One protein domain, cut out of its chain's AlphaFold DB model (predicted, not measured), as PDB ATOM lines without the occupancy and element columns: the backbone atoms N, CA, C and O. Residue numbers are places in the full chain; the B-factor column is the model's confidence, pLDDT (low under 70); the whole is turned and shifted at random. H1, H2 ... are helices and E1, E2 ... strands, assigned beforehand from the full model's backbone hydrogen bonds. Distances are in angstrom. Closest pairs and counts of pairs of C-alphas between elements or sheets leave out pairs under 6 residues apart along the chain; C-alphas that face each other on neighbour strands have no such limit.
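AT A GLANCE: This is residues 225 to 337 of the 395 residues of an uncharacterized protein of Hondaea fermentalgiana (UniProt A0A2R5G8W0). Two strongly twisted sheets lie face to face as a sandwich, their strands crossed at 37 degrees: E4, E3, E2, E7 and E8 make the larger sheet, E5, E6, E1 and E9 the other. E8 runs on into E9, from one sheet to the other; the short helix H1 sits at one end, and H2, at the end of the printed part, has its centre farthest from the mean of the C-alphas. The printed part has 113 residues with nine named strands and two named helices, in the order E1 to E6, H1, E7 to E9, H2; it is mostly strand, and both sheets are antiparallel. It is compact, with a radius of gyration of the C-alphas of 13.8 A and spans of 37 by 35 by 24 A.

HOW THE PARTS SIT: Start at the larger sheet, which runs, strand beside strand, E4, residues 267 to 273, E3, residues 253 to 262, E2, residues 240 to 247, E7, residues 313 to 319, and E8, residues 322 to 324. E2, E3 and E4 form a meander, each strand the antiparallel neighbour of the one before; look for N 243 and O 257 at 2.8 A and N 271 and O 258 at 2.8 A. Between E2 and E7 find N 244 and O 316 at 2.8 A; in the hairpin of E7 and E8, N 322 and O 319 at 2.8 A. The other sheet runs E5, residues 283 to 292, E6, residues 295 to 304, E1, residues 225 to 231, and E9, residues 326 to 330. Here N 301 and O 287 of the hairpin E5 and E6 are 2.8 A apart, N 228 and O 300 of E1 and E6 2.9 A, and N 227 and O 329 of E1 and E9 2.8 A. The parts of the sheets that face each other are 9.7 A centre to centre. The closest C-alphas of E4 and E5 are those of Leu 270 and Ser 287, 7.5 A apart; those of E7 and E9 are Ala 317 and Ser 326, 6.4 A. H1, residues 309 to 312, only grazes both sheets. H2, residues 331 to 337, is on the smaller sheet but over none of its strands; its closest C-alpha pair with E1 is Ser 331 and Tyr 226, 5.3 A. H2 has 1 of 3 O i to N i+4 pairs within hydrogen-bond range and 3 of 4 O i to N i+3 pairs; H1 is too short for an O i to N i+4 pair.

IN THESE COORDINATES: Find C-alpha 253 at (183.631, 180.309, 246.376); from there E3 runs 25.9 A to C-alpha 262. E6 is 27.9 A long, E5 24.1 A, E2 23.1 A. E1 begins at C-alpha 225, (197.687, 168.120, 238.307), and H2 ends at C-alpha 337, (202.545, 168.383, 222.870).

THE WHOLE: The two C-alphas farthest apart are those of Thr 249 and Glu 264, 41.3 A. The printed part has no cut, and no link is long. The mean pLDDT of the printed part is 74.1; residues 320 to 328 and 331 to 337 are among the 37 under 70.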
ATOM      1  N   ARG A 225     196.990 166.858 238.538       83.19
ATOM      2  CA  ARG A 225     197.687 168.120 238.307       83.19
ATOM      3  C   ARG A 225     196.914 168.921 237.274       83.19
ATOM      4  O   ARG A 225     196.543 168.400 236.225       83.19
ATOM      5  N   TYR A 226     196.720 170.193 237.566       83.62
ATOM      6  CA  TYR A 226     196.018 171.127 236.702       83.62
ATOM      7  C   TYR A 226     196.891 172.354 236.486       83.62
ATOM      8  O   TYR A 226     197.527 172.842 237.417       83.62
ATOM      9  N   VAL A 227     196.924 172.849 235.257       82.44
ATOM     10  CA  VAL A 227     197.655 174.058 234.891       82.44
ATOM     11  C   VAL A 227     196.648 175.148 234.578       82.44
ATOM     12  O   VAL A 227     195.721 174.930 233.801       82.44
ATOM     13  N   LEU A 228     196.831 176.316 235.186       83.38
ATOM     14  CA  LEU A 228     196.100 177.529 234.842       83.38
ATOM     15  C   LEU A 228     197.072 178.496 234.182       83.38
ATOM     16  O   LEU A 228     198.068 178.887 234.794       83.38
ATOM     17  N   VAL A 229     196.768 178.886 232.950       81.12
ATOM     18  CA  VAL A 229     197.510 179.922 232.231       81.12
ATOM     19  C   VAL A 229     196.673 181.191 232.237       81.12
ATOM     20  O   VAL A 229     195.505 181.158 231.851       81.12
ATOM     21  N   LEU A 230     197.270 182.290 232.691       81.69
ATOM     22  CA  LEU A 230     196.689 183.625 232.641       81.69
ATOM     23  C   LEU A 230     197.502 184.478 231.685       81.69
ATOM     24  O   LEU A 230     198.719 184.563 231.839       81.69
ATOM     25  N   GLU A 231     196.825 185.116 230.735       75.75
ATOM     26  CA  GLU A 231     197.430 186.027 229.765       75.75
ATOM     27  C   GLU A 231     196.690 187.367 229.780       75.75
ATOM     28  O   GLU A 231     195.469 187.446 229.668       75.75
ATOM     29  N   SER A 232     197.450 188.442 229.942       72.81
ATOM     30  CA  SER A 232     196.995 189.821 229.881       72.81
ATOM     31  C   SER A 232     196.728 190.184 228.430       72.81
ATOM     32  O   SER A 232     197.634 190.171 227.597       72.81
ATOM     33  N   ARG A 233     195.482 190.557 228.126       64.88
ATOM     34  CA  ARG A 233     195.058 190.920 226.766       64.88
ATOM     35  C   ARG A 233     195.783 192.148 226.204       64.88
ATOM     36  O   ARG A 233     195.859 192.298 224.992       64.88
ATOM     37  N   ALA A 234     196.302 193.017 227.070       63.78
ATOM     38  CA  ALA A 234     196.939 194.279 226.691       63.78
ATOM     39  C   ALA A 234     198.443 194.314 227.006       63.78
ATOM     40  O   ALA A 234     199.037 195.387 227.033       63.78
ATOM     41  N   GLY A 235     199.057 193.166 227.323       62.25
ATOM     42  CA  GLY A 235     200.459 193.114 227.751       62.25
ATOM     43  C   GLY A 235     200.735 193.806 229.092       62.25
ATOM     44  O   GLY A 235     201.891 193.899 229.483       62.25
ATOM     45  N   GLN A 236     199.692 194.256 229.799       68.56
ATOM     46  CA  GLN A 236     199.797 194.841 231.132       68.56
ATOM     47  C   GLN A 236     200.344 193.823 232.125       68.56
ATOM     48  O   GLN A 236     199.981 192.639 232.071       68.56
ATOM     49  N   ASP A 237     201.160 194.308 233.051       73.19
ATOM     50  CA  ASP A 237     201.743 193.481 234.090       73.19
ATOM     51  C   ASP A 237     200.673 192.939 235.038       73.19
ATOM     52  O   ASP A 237     199.791 193.647 235.530       73.19
ATOM     53  N   LEU A 238     200.767 191.634 235.296       74.56
ATOM     54  CA  LEU A 238     199.884 190.935 236.219       74.56
ATOM     55  C   LEU A 238     200.413 191.097 237.654       74.56
ATOM     56  O   LEU A 238     200.948 190.154 238.237       74.56
ATOM     57  N   GLU A 239     200.318 192.314 238.195       76.50
ATOM     58  CA  GLU A 239     200.861 192.679 239.513       76.50
ATOM     59  C   GLU A 239     200.133 191.984 240.665       76.50
ATOM     60  O   GLU A 239     200.767 191.404 241.549       76.50
ATOM     61  N   SER A 240     198.799 192.009 240.643       80.50
ATOM     62  CA  SER A 240     197.959 191.330 241.624       80.50
ATOM     63  C   SER A 240     196.902 190.496 240.918       80.50
ATOM     64  O   SER A 240     196.118 191.004 240.115       80.50
ATOM     65  N   VAL A 241     196.880 189.199 241.214       83.25
ATOM     66  CA  VAL A 241     195.941 188.232 240.655       83.25
ATOM     67  C   VAL A 241     195.214 187.505 241.772       83.25
ATOM     68  O   VAL A 241     195.819 186.798 242.575       83.25
ATOM     69  N   LEU A 242     193.888 187.596 241.751       85.56
ATOM     70  CA  LEU A 242     192.997 186.804 242.583       85.56
ATOM     71  C   LEU A 242     192.383 185.671 241.760       85.56
ATOM     72  O   LEU A 242     191.564 185.900 240.863       85.56
ATOM     73  N   ILE A 243     192.732 184.439 242.111       86.44
ATOM     74  CA  ILE A 243     192.156 183.219 241.553       86.44
ATOM     75  C   ILE A 243     191.076 182.728 242.509       86.44
ATOM     76  O   ILE A 243     191.346 182.447 243.676       86.44
ATOM     77  N   CYS A 244     189.854 182.588 242.008       86.44
ATOM     78  CA  CYS A 244     188.735 182.032 242.755       86.44
ATOM     79  C   CYS A 244     188.255 180.742 242.112       86.44
ATOM     80  O   CYS A 244     188.095 180.658 240.891       86.44
ATOM     81  N   ILE A 245     187.977 179.766 242.967       85.88
ATOM     82  CA  ILE A 245     187.413 178.480 242.587       85.88
ATOM     83  C   ILE A 245     185.996 178.434 243.130       85.88
ATOM     84  O   ILE A 245     185.772 178.563 244.335       85.88
ATOM     85  N   MET A 246     185.042 178.294 242.221       81.06
ATOM     86  CA  MET A 246     183.616 178.302 242.517       81.06
ATOM     87  C   MET A 246     183.034 176.910 242.313       81.06
ATOM     88  O   MET A 246     183.228 176.321 241.253       81.06
ATOM     89  N   ASP A 247     182.280 176.415 243.289       80.94
ATOM     90  CA  ASP A 247     181.448 175.216 243.135       80.94
ATOM     91  C   ASP A 247     180.276 175.544 242.196       80.94
ATOM     92  O   ASP A 247     179.509 176.484 242.436       80.94
ATOM     93  N   THR A 248     180.141 174.804 241.093       78.56
ATOM     94  CA  THR A 248     179.095 175.064 240.093       78.56
ATOM     95  C   THR A 248     177.699 174.730 240.598       78.56
ATOM     96  O   THR A 248     176.739 175.330 240.107       78.56
ATOM     97  N   THR A 249     177.583 173.827 241.570       77.50
ATOM     98  CA  THR A 249     176.314 173.387 242.155       77.50
ATOM     99  C   THR A 249     175.825 174.418 243.159       77.50
ATOM    100  O   THR A 249     174.717 174.932 243.040       77.50
ATOM    101  N   ASN A 250     176.687 174.773 244.111       72.50
ATOM    102  CA  ASN A 250     176.321 175.643 245.230       72.50
ATOM    103  C   ASN A 250     176.519 177.136 244.931       72.50
ATOM    104  O   ASN A 250     176.081 177.975 245.711       72.50
ATOM    105  N   LYS A 251     177.177 177.481 243.814       76.75
ATOM    106  CA  LYS A 251     177.503 178.861 243.409       76.75
ATOM    107  C   LYS A 251     178.311 179.643 244.455       76.75
ATOM    108  O   LYS A 251     178.299 180.870 244.448       76.75
ATOM    109  N   VAL A 252     179.050 178.946 245.315       75.00
ATOM    110  CA  VAL A 252     179.896 179.541 246.360       75.00
ATOM    111  C   VAL A 252     181.373 179.421 246.011       75.00
ATOM    112  O   VAL A 252     181.796 178.468 245.352       75.00
ATOM    113  N   ILE A 253     182.172 180.387 246.472       76.88
ATOM    114  CA  ILE A 253     183.631 180.309 246.376       76.88
ATOM    115  C   ILE A 253     184.131 179.382 247.482       76.88
ATOM    116  O   ILE A 253     183.981 179.665 248.670       76.88
ATOM    117  N   VAL A 254     184.737 178.277 247.077       82.06
ATOM    118  CA  VAL A 254     185.207 177.208 247.967       82.06
ATOM    119  C   VAL A 254     186.693 177.344 248.284       82.06
ATOM    120  O   VAL A 254     187.137 176.936 249.349       82.06
ATOM    121  N   GLN A 255     187.468 177.988 247.408       86.75
ATOM    122  CA  GLN A 255     188.881 178.257 247.657       86.75
ATOM    123  C   GLN A 255     189.365 179.464 246.851       86.75
ATOM    124  O   GLN A 255     188.857 179.741 245.757       86.75
ATOM    125  N   GLN A 256     190.335 180.193 247.401       88.12
ATOM    126  CA  GLN A 256     190.871 181.418 246.816       88.12
ATOM    127  C   GLN A 256     192.394 181.461 246.928       88.12
ATOM    128  O   GLN A 256     192.967 180.997 247.912       88.12
ATOM    129  N   PHE A 257     193.051 182.057 245.938       87.38
ATOM    130  CA  PHE A 257     194.492 182.281 245.938       87.38
ATOM    131  C   PHE A 257     194.792 183.699 245.468       87.38
ATOM    132  O   PHE A 257     194.329 184.107 244.405       87.38
ATOM    133  N   MET A 258     195.577 184.431 246.251       85.38
ATOM    134  CA  MET A 258     196.116 185.733 245.882       85.38
ATOM    135  C   MET A 258     197.570 185.559 245.465       85.38
ATOM    136  O   MET A 258     198.389 185.042 246.221       85.38
ATOM    137  N   CYS A 259     197.887 185.997 244.262       85.62
ATOM    138  CA  CYS A 259     199.226 186.033 243.717       85.62
ATOM    139  C   CYS A 259     199.609 187.498 243.544       85.62
ATOM    140  O   CYS A 259     198.968 188.209 242.779       85.62
ATOM    141  N   THR A 260     200.634 187.947 244.260       83.00
ATOM    142  CA  THR A 260     201.089 189.340 244.230       83.00
ATOM    143  C   THR A 260     202.555 189.363 243.859       83.00
ATOM    144  O   THR A 260     203.358 188.629 244.438       83.00
ATOM    145  N   ARG A 261     202.924 190.194 242.895       75.38
ATOM    146  CA  ARG A 261     204.324 190.439 242.581       75.38
ATOM    147  C   ARG A 261     204.931 191.297 243.686       75.38
ATOM    148  O   ARG A 261     204.358 192.309 244.070       75.38
ATOM    149  N   ASN A 262     206.070 190.871 244.216       70.31
ATOM    150  CA  ASN A 262     206.854 191.671 245.141       70.31
ATOM    151  C   ASN A 262     207.827 192.538 244.324       70.31
ATOM    152  O   ASN A 262     208.750 191.972 243.727       70.31
ATOM    153  N   PRO A 263     207.642 193.871 244.293       62.53
ATOM    154  CA  PRO A 263     208.494 194.764 243.512       62.53
ATOM    155  C   PRO A 263     209.937 194.811 244.032       62.53
ATOM    156  O   PRO A 263     210.852 195.072 243.263       62.53
ATOM    157  N   GLU A 264     210.166 194.511 245.311       60.28
ATOM    158  CA  GLU A 264     211.481 194.649 245.949       60.28
ATOM    159  C   GLU A 264     212.372 193.409 245.801       60.28
ATOM    160  O   GLU A 264     213.579 193.487 246.011       60.28
ATOM    161  N   LYS A 265     211.789 192.240 245.502       59.22
ATOM    162  CA  LYS A 265     212.495 190.944 245.586       59.22
ATOM    163  C   LYS A 265     212.496 190.130 244.293       59.22
ATOM    164  O   LYS A 265     212.840 188.954 244.352       59.22
ATOM    165  N   GLU A 266     212.039 190.699 243.172       61.03
ATOM    166  CA  GLU A 266     211.766 189.959 241.920       61.03
ATOM    167  C   GLU A 266     210.989 188.646 242.161       61.03
ATOM    168  O   GLU A 266     211.141 187.647 241.464       61.03
ATOM    169  N   GLY A 267     210.164 188.626 243.209       66.75
ATOM    170  CA  GLY A 267     209.536 187.419 243.728       66.75
ATOM    171  C   GLY A 267     208.031 187.465 243.550       66.75
ATOM    172  O   GLY A 267     207.424 188.534 243.524       66.75
ATOM    173  N   ILE A 268     207.398 186.298 243.474       76.44
ATOM    174  CA  ILE A 268     205.940 186.197 243.521       76.44
ATOM    175  C   ILE A 268     205.513 185.661 244.877       76.44
ATOM    176  O   ILE A 268     205.924 184.583 245.303       76.44
ATOM    177  N   LEU A 269     204.644 186.417 245.536       79.75
ATOM    178  CA  LEU A 269     203.980 186.031 246.765       79.75
ATOM    179  C   LEU A 269     202.654 185.367 246.415       79.75
ATOM    180  O   LEU A 269     201.694 186.028 246.024       79.75
ATOM    181  N   LEU A 270     202.603 184.047 246.571       84.06
ATOM    182  CA  LEU A 270     201.373 183.275 246.465       84.06
ATOM    183  C   LEU A 270     200.837 182.981 247.867       84.06
ATOM    184  O   LEU A 270     201.499 182.323 248.669       84.06
ATOM    185  N   ARG A 271     199.623 183.443 248.147       81.44
ATOM    186  CA  ARG A 271     198.924 183.240 249.414       81.44
ATOM    187  C   ARG A 271     197.580 182.568 249.170       81.44
ATOM    188  O   ARG A 271     196.787 183.023 248.352       81.44
ATOM    189  N   GLU A 272     197.308 181.503 249.910       81.44
ATOM    190  CA  GLU A 272     195.965 180.930 249.989       81.44
ATOM    191  C   GLU A 272     195.077 181.836 250.854       81.44
ATOM    192  O   GLU A 272     195.477 182.271 251.937       81.44
ATOM    193  N   LEU A 273     193.884 182.140 250.355       77.94
ATOM    194  CA  LEU A 273     192.859 182.898 251.058       77.94
ATOM    195  C   LEU A 273     191.689 181.966 251.408       77.94
ATOM    196  O   LEU A 273     191.404 181.028 250.654       77.94
ATOM    197  N   PRO A 274     190.991 182.210 252.531       70.00
ATOM    198  CA  PRO A 274     189.860 181.381 252.920       70.00
ATOM    199  C   PRO A 274     188.746 181.426 251.861       70.00
ATOM    200  O   PRO A 274     188.401 182.480 251.319       70.00
ATOM    201  N   GLY A 275     188.173 180.261 251.562       67.50
ATOM    202  CA  GLY A 275     186.879 180.167 250.887       67.50
ATOM    203  C   GLY A 275     185.724 180.435 251.857       67.50
ATOM    204  O   GLY A 275     185.920 180.456 253.074       67.50
ATOM    205  N   PHE A 276     184.511 180.598 251.325       66.44
ATOM    206  CA  PHE A 276     183.295 180.660 252.148       66.44
ATOM    207  C   PHE A 276     182.963 179.292 252.753       66.44
ATOM    208  O   PHE A 276     182.519 179.214 253.894       66.44
ATOM    209  N   ASP A 277     183.226 178.211 252.015       69.75
ATOM    210  CA  ASP A 277     183.143 176.844 252.532       69.75
ATOM    211  C   ASP A 277     184.540 176.341 252.916       69.75
ATOM    212  O   ASP A 277     185.230 175.683 252.140       69.75
ATOM    213  N   GLN A 278     184.966 176.659 254.139       63.91
ATOM    214  CA  GLN A 278     186.292 176.288 254.650       63.91
ATOM    215  C   GLN A 278     186.499 174.771 254.779       63.91
ATOM    216  O   GLN A 278     187.635 174.313 254.896       63.91
ATOM    217  N   LYS A 279     185.421 173.974 254.762       65.06
ATOM    218  CA  LYS A 279     185.509 172.510 254.859       65.06
ATOM    219  C   LYS A 279     185.867 171.874 253.516       65.06
ATOM    220  O   LYS A 279     186.400 170.766 253.496       65.06
ATOM    221  N   LYS A 280     185.611 172.561 252.400       67.94
ATOM    222  CA  LYS A 280     185.887 172.064 251.047       67.94
ATOM    223  C   LYS A 280     187.185 172.646 250.494       67.94
ATOM    224  O   LYS A 280     187.183 173.591 249.710       67.94
ATOM    225  N   LYS A 281     188.311 172.020 250.843       78.56
ATOM    226  CA  LYS A 281     189.601 172.304 250.203       78.56
ATOM    227  C   LYS A 281     189.771 171.438 248.956       78.56
ATOM    228  O   LYS A 281     189.902 170.226 249.066       78.56
ATOM    229  N   ILE A 282     189.787 172.060 247.779       83.88
ATOM    230  CA  ILE A 282     189.897 171.345 246.496       83.88
ATOM    231  C   ILE A 282     191.354 171.105 246.128       83.88
ATOM    232  O   ILE A 282     191.734 170.005 245.721       83.88
ATOM    233  N   PHE A 283     192.183 172.133 246.260       84.94
ATOM    234  CA  PHE A 283     193.600 172.052 245.953       84.94
ATOM    235  C   PHE A 283     194.409 171.947 247.227       84.94
ATOM    236  O   PHE A 283     194.297 172.774 248.132       84.94
ATOM    237  N   SER A 284     195.256 170.925 247.265       81.50
ATOM    238  CA  SER A 284     196.182 170.680 248.368       81.50
ATOM    239  C   SER A 284     197.441 171.535 248.247       81.50
ATOM    240  O   SER A 284     198.005 171.936 249.263       81.50
ATOM    241  N   LYS A 285     197.875 171.830 247.015       82.06
ATOM    242  CA  LYS A 285     199.074 172.621 246.732       82.06
ATOM    243  C   LYS A 285     198.887 173.461 245.476       82.06
ATOM    244  O   LYS A 285     198.302 172.991 244.499       82.06
ATOM    245  N   VAL A 286     199.431 174.674 245.504       85.31
ATOM    246  CA  VAL A 286     199.497 175.585 244.359       85.31
ATOM    247  C   VAL A 286     200.896 176.175 244.287       85.31
ATOM    248  O   VAL A 286     201.483 176.504 245.317       85.31
ATOM    249  N   SER A 287     201.442 176.286 243.083       80.06
ATOM    250  CA  SER A 287     202.743 176.906 242.830       80.06
ATOM    251  C   SER A 287     202.712 177.708 241.539       80.06
ATOM    252  O   SER A 287     202.108 177.274 240.560       80.06
ATOM    253  N   VAL A 288     203.410 178.840 241.513       83.31
ATOM    254  CA  VAL A 288     203.666 179.580 240.275       83.31
ATOM    255  C   VAL A 288     204.875 178.945 239.600       83.31
ATOM    256  O   VAL A 288     205.952 178.913 240.186       83.31
ATOM    257  N   ILE A 289     204.680 178.380 238.411       77.00
ATOM    258  CA  ILE A 289     205.723 177.621 237.696       77.00
ATOM    259  C   ILE A 289     206.382 178.429 236.584       77.00
ATOM    260  O   ILE A 289     207.489 178.109 236.167       77.00
ATOM    261  N   GLN A 290     205.724 179.488 236.120       69.88
ATOM    262  CA  GLN A 290     206.311 180.424 235.178       69.88
ATOM    263  C   GLN A 290     205.748 181.811 235.431       69.88
ATOM    264  O   GLN A 290     204.535 182.007 235.537       69.88
ATOM    265  N   HIS A 291     206.656 182.771 235.498       67.69
ATOM    266  CA  HIS A 291     206.337 184.180 235.488       67.69
ATOM    267  C   HIS A 291     207.383 184.889 234.648       67.69
ATOM    268  O   HIS A 291     208.574 184.595 234.735       67.69
ATOM    269  N   HIS A 292     206.935 185.781 233.779       61.69
ATOM    270  CA  HIS A 292     207.839 186.561 232.951       61.69
ATOM    271  C   HIS A 292     208.057 187.924 233.595       61.69
ATOM    272  O   HIS A 292     207.086 188.598 233.926       61.69
ATOM    273  N   ALA A 293     209.319 188.340 233.745       53.19
ATOM    274  CA  ALA A 293     209.695 189.637 234.321       53.19
ATOM    275  C   ALA A 293     208.891 190.809 233.714       53.19
ATOM    276  O   ALA A 293     208.304 191.577 234.463       53.19
ATOM    277  N   ASN A 294     208.715 190.827 232.385       54.12
ATOM    278  CA  ASN A 294     208.087 191.933 231.641       54.12
ATOM    279  C   ASN A 294     206.877 191.521 230.785       54.12
ATOM    280  O   ASN A 294     206.640 192.107 229.730       54.12
ATOM    281  N   LYS A 295     206.192 190.416 231.097       62.78
ATOM    282  CA  LYS A 295     205.106 189.932 230.231       62.78
ATOM    283  C   LYS A 295     203.944 189.557 231.109       62.78
ATOM    284  O   LYS A 295     204.123 188.741 232.009       62.78
ATOM    285  N   GLY A 296     202.776 190.121 230.821       71.75
ATOM    286  CA  GLY A 296     201.507 189.809 231.467       71.75
ATOM    287  C   GLY A 296     201.067 188.358 231.268       71.75
ATOM    288  O   GLY A 296     200.000 188.107 230.734       71.75
ATOM    289  N   LYS A 297     201.888 187.385 231.663       79.44
ATOM    290  CA  LYS A 297     201.615 185.959 231.633       79.44
ATOM    291  C   LYS A 297     202.061 185.328 232.943       79.44
ATOM    292  O   LYS A 297     203.224 185.439 233.336       79.44
ATOM    293  N   LEU A 298     201.135 184.625 233.582       81.62
ATOM    294  CA  LEU A 298     201.377 183.846 234.791       81.62
ATOM    295  C   LEU A 298     200.871 182.425 234.587       81.62
ATOM    296  O   LEU A 298     199.766 182.213 234.087       81.62
ATOM    297  N   VAL A 299     201.683 181.449 234.989       83.06
ATOM    298  CA  VAL A 299     201.327 180.033 234.906       83.06
ATOM    299  C   VAL A 299     201.362 179.418 236.294       83.06
ATOM    300  O   VAL A 299     202.387 179.437 236.983       83.06
ATOM    301  N   PHE A 300     200.238 178.831 236.685       86.75
ATOM    302  CA  PHE A 300     200.047 178.183 237.974       86.75
ATOM    303  C   PHE A 300     199.905 176.679 237.786       86.75
ATOM    304  O   PHE A 300     199.183 176.219 236.902       86.75
ATOM    305  N   LEU A 301     200.547 175.918 238.664       85.19
ATOM    306  CA  LEU A 301     200.347 174.487 238.823       85.19
ATOM    307  C   LEU A 301     199.553 174.241 240.104       85.19
ATOM    308  O   LEU A 301     199.999 174.568 241.204       85.19
ATOM    309  N   PHE A 302     198.394 173.626 239.940       88.06
ATOM    310  CA  PHE A 302     197.484 173.224 240.996       88.06
ATOM    311  C   PHE A 302     197.517 171.703 241.162       88.06
ATOM    312  O   PHE A 302     197.474 170.958 240.183       88.06
ATOM    313  N   MET A 303     197.559 171.229 242.405       85.31
ATOM    314  CA  MET A 303     197.488 169.806 242.735       85.31
ATOM    315  C   MET A 303     196.244 169.507 243.561       85.31
ATOM    316  O   MET A 303     196.034 170.100 244.624       85.31
ATOM    317  N   SER A 304     195.450 168.547 243.106       86.31
ATOM    318  CA  SER A 304     194.223 168.113 243.767       86.31
ATOM    319  C   SER A 304     194.213 166.604 243.980       86.31
ATOM    320  O   SER A 304     194.817 165.851 243.220       86.31
ATOM    321  N   GLU A 305     193.522 166.172 245.030       83.88
ATOM    322  CA  GLU A 305     193.158 164.765 245.234       83.88
ATOM    323  C   GLU A 305     191.890 164.396 244.449       83.88
ATOM    324  O   GLU A 305     191.558 163.223 244.328       83.88
ATOM    325  N   PHE A 306     191.201 165.395 243.889       79.50
ATOM    326  CA  PHE A 306     189.989 165.230 243.109       79.50
ATOM    327  C   PHE A 306     190.291 165.223 241.605       79.50
ATOM    328  O   PHE A 306     191.060 166.037 241.076       79.50
ATOM    329  N   GLU A 307     189.624 164.315 240.908       78.31
ATOM    330  CA  GLU A 307     189.634 164.213 239.451       78.31
ATOM    331  C   GLU A 307     188.467 165.010 238.846       78.31
ATOM    332  O   GLU A 307     187.480 165.311 239.521       78.31
ATOM    333  N   HIS A 308     188.578 165.351 237.560       71.81
ATOM    334  CA  HIS A 308     187.523 166.001 236.774       71.81
ATOM    335  C   HIS A 308     186.962 167.303 237.367       71.81
ATOM    336  O   HIS A 308     185.750 167.561 237.342       71.81
ATOM    337  N   LEU A 309     187.841 168.149 237.906       78.25
ATOM    338  CA  LEU A 309     187.440 169.416 238.518       78.25
ATOM    339  C   LEU A 309     186.745 170.367 237.542       78.25
ATOM    340  O   LEU A 309     185.891 171.136 237.977       78.25
ATOM    341  N   GLU A 310     187.043 170.277 236.247       73.31
ATOM    342  CA  GLU A 310     186.443 171.087 235.185       73.31
ATOM    343  C   GLU A 310     184.921 170.924 235.062       73.31
ATOM    344  O   GLU A 310     184.241 171.829 234.583       73.31
ATOM    345  N   LYS A 311     184.367 169.791 235.513       78.12
ATOM    346  CA  LYS A 311     182.918 169.527 235.459       78.12
ATOM    347  C   LYS A 311     182.168 170.157 236.632       78.12
ATOM    348  O   LYS A 311     181.030 170.594 236.486       78.12
ATOM    349  N   ASN A 312     182.819 170.212 237.792       80.88
ATOM    350  CA  ASN A 312     182.187 170.561 239.066       80.88
ATOM    351  C   ASN A 312     182.576 171.955 239.570       80.88
ATOM    352  O   ASN A 312     181.935 172.489 240.474       80.88
ATOM    353  N   HIS A 313     183.622 172.558 239.000       83.50
ATOM    354  CA  HIS A 313     184.162 173.822 239.479       83.50
ATOM    355  C   HIS A 313     184.456 174.788 238.337       83.50
ATOM    356  O   HIS A 313     184.935 174.410 237.270       83.50
ATOM    357  N   GLN A 314     184.186 176.068 238.587       80.69
ATOM    358  CA  GLN A 314     184.581 177.170 237.720       80.69
ATOM    359  C   GLN A 314     185.799 177.885 238.290       80.69
ATOM    360  O   GLN A 314     185.866 178.184 239.483       80.69
ATOM    361  N   PHE A 315     186.728 178.205 237.399       81.94
ATOM    362  CA  PHE A 315     187.967 178.902 237.702       81.94
ATOM    363  C   PHE A 315     187.848 180.316 237.166       81.94
ATOM    364  O   PHE A 315     187.525 180.510 235.995       81.94
ATOM    365  N   ARG A 316     188.050 181.306 238.036       79.62
ATOM    366  CA  ARG A 316     187.997 182.718 237.656       79.62
ATOM    367  C   ARG A 316     189.201 183.453 238.197       79.62
ATOM    368  O   ARG A 316     189.357 183.572 239.413       79.62
ATOM    369  N   ALA A 317     189.997 184.010 237.299       80.81
ATOM    370  CA  ALA A 317     191.045 184.949 237.651       80.81
ATOM    371  C   ALA A 317     190.564 186.390 237.446       80.81
ATOM    372  O   ALA A 317     189.937 186.719 236.438       80.81
ATOM    373  N   VAL A 318     190.850 187.255 238.417       79.81
ATOM    374  CA  VAL A 318     190.822 188.709 238.224       79.81
ATOM    375  C   VAL A 318     192.209 189.240 238.480       79.81
ATOM    376  O   VAL A 318     192.847 188.851 239.453       79.81
ATOM    377  N   CYS A 319     192.644 190.129 237.604       74.75
ATOM    378  CA  CYS A 319     193.885 190.855 237.741       74.75
ATOM    379  C   CYS A 319     193.605 192.347 237.625       74.75
ATOM    380  O   CYS A 319     192.873 192.751 236.723       74.75
ATOM    381  N   ASN A 320     194.154 193.148 238.542       68.50
ATOM    382  CA  ASN A 320     194.057 194.613 238.518       68.50
ATOM    383  C   ASN A 320     192.615 195.125 238.276       68.50
ATOM    384  O   ASN A 320     192.378 196.036 237.490       68.50
ATOM    385  N   GLY A 321     191.622 194.476 238.898       63.75
ATOM    386  CA  GLY A 321     190.200 194.821 238.754       63.75
ATOM    387  C   GLY A 321     189.501 194.312 237.483       63.75
ATOM    388  O   GLY A 321     188.287 194.461 237.372       63.75
ATOM    389  N   SER A 322     190.211 193.658 236.561       62.81
ATOM    390  CA  SER A 322     189.667 193.115 235.308       62.81
ATOM    391  C   SER A 322     189.621 191.585 235.290       62.81
ATOM    392  O   SER A 322     190.474 190.909 235.868       62.81
ATOM    393  N   PHE A 323     188.626 191.012 234.605       66.06
ATOM    394  CA  PHE A 323     188.578 189.570 234.353       66.06
ATOM    395  C   PHE A 323     189.645 189.171 233.335       66.06
ATOM    396  O   PHE A 323     189.781 189.804 232.290       66.06
ATOM    397  N   VAL A 324     190.375 188.104 233.647       66.25
ATOM    398  CA  VAL A 324     191.392 187.537 232.760       66.25
ATOM    399  C   VAL A 324     190.868 186.216 232.222       66.25
ATOM    400  O   VAL A 324     190.324 185.411 232.985       66.25
ATOM    401  N   ASP A 325     191.029 185.991 230.918       58.97
ATOM    402  CA  ASP A 325     190.731 184.688 230.335       58.97
ATOM    403  C   ASP A 325     191.615 183.642 231.007       58.97
ATOM    404  O   ASP A 325     192.833 183.796 231.111       58.97
ATOM    405  N   SER A 326     190.991 182.582 231.506       64.19
ATOM    406  CA  SER A 326     191.694 181.548 232.244       64.19
ATOM    407  C   SER A 326     191.205 180.188 231.789       64.19
ATOM    408  O   SER A 326     190.007 179.909 231.850       64.19
ATOM    409  N   VAL A 327     192.131 179.342 231.353       65.00
ATOM    410  CA  VAL A 327     191.836 177.957 230.982       65.00
ATOM    411  C   VAL A 327     192.528 177.053 231.983       65.00
ATOM    412  O   VAL A 327     193.754 177.077 232.101       65.00
ATOM    413  N   LEU A 328     191.738 176.273 232.721       68.50
ATOM    414  CA  LEU A 328     192.277 175.193 233.531       68.50
ATOM    415  C   LEU A 328     192.414 173.949 232.657       68.50
ATOM    416  O   LEU A 328     191.419 173.435 232.148       68.50
ATOM    417  N   VAL A 329     193.637 173.457 232.507       71.69
ATOM    418  CA  VAL A 329     193.943 172.283 231.690       71.69
ATOM    419  C   VAL A 329     194.492 171.172 232.589       71.69
ATOM    420  O   VAL A 329     195.469 171.405 233.308       71.69
ATOM    421  N   PRO A 330     193.915 169.958 232.573       72.88
ATOM    422  CA  PRO A 330     194.541 168.786 233.179       72.88
ATOM    423  C   PRO A 330     195.926 168.542 232.573       72.88
ATOM    424  O   PRO A 330     196.089 168.527 231.351       72.88
ATOM    425  N   SER A 331     196.947 168.314 233.399       64.00
ATOM    426  CA  SER A 331     198.322 168.169 232.898       64.00
ATOM    427  C   SER A 331     198.514 166.948 231.994       64.00
ATOM    428  O   SER A 331     199.434 166.939 231.186       64.00
ATOM    429  N   SER A 332     197.660 165.926 232.122       60.72
ATOM    430  CA  SER A 332     197.643 164.735 231.259       60.72
ATOM    431  C   SER A 332     197.320 165.054 229.796       60.72
ATOM    432  O   SER A 332     197.689 164.295 228.905       60.72
ATOM    433  N   ILE A 333     196.669 166.189 229.530       57.75
ATOM    434  CA  ILE A 333     196.397 166.668 228.169       57.75
ATOM    435  C   ILE A 333     197.631 167.389 227.602       57.75
ATOM    436  O   ILE A 333     197.936 167.271 226.419       57.75
ATOM    437  N   LEU A 334     198.401 168.075 228.454       50.44
ATOM    438  CA  LEU A 334     199.602 168.822 228.054       50.44
ATOM    439  C   LEU A 334     200.796 167.913 227.710       50.44
ATOM    440  O   LEU A 334     201.702 168.326 226.990       50.44
ATOM    441  N   THR A 335     200.791 166.655 228.154       44.25
ATOM    442  CA  THR A 335     201.812 165.659 227.782       44.25
ATOM    443  C   THR A 335     201.756 165.220 226.313       44.25
ATOM    444  O   THR A 335     202.711 164.613 225.841       44.25
ATOM    445  N   GLY A 336     200.698 165.568 225.568       37.06
ATOM    446  CA  GLY A 336     200.589 165.285 224.132       37.06
ATOM    447  C   GLY A 336     201.395 166.217 223.217       37.06
ATOM    448  O   GLY A 336     201.613 165.872 222.061       37.06
ATOM    449  N   SER A 337     201.860 167.376 223.703       35.97
ATOM    450  CA  SER A 337     202.545 168.383 222.870       35.97
ATOM    451  C   SER A 337     203.933 168.797 223.364       35.97
ATOM    452  O   SER A 337     204.612 169.554 222.679       35.97
TER     453      SER A 337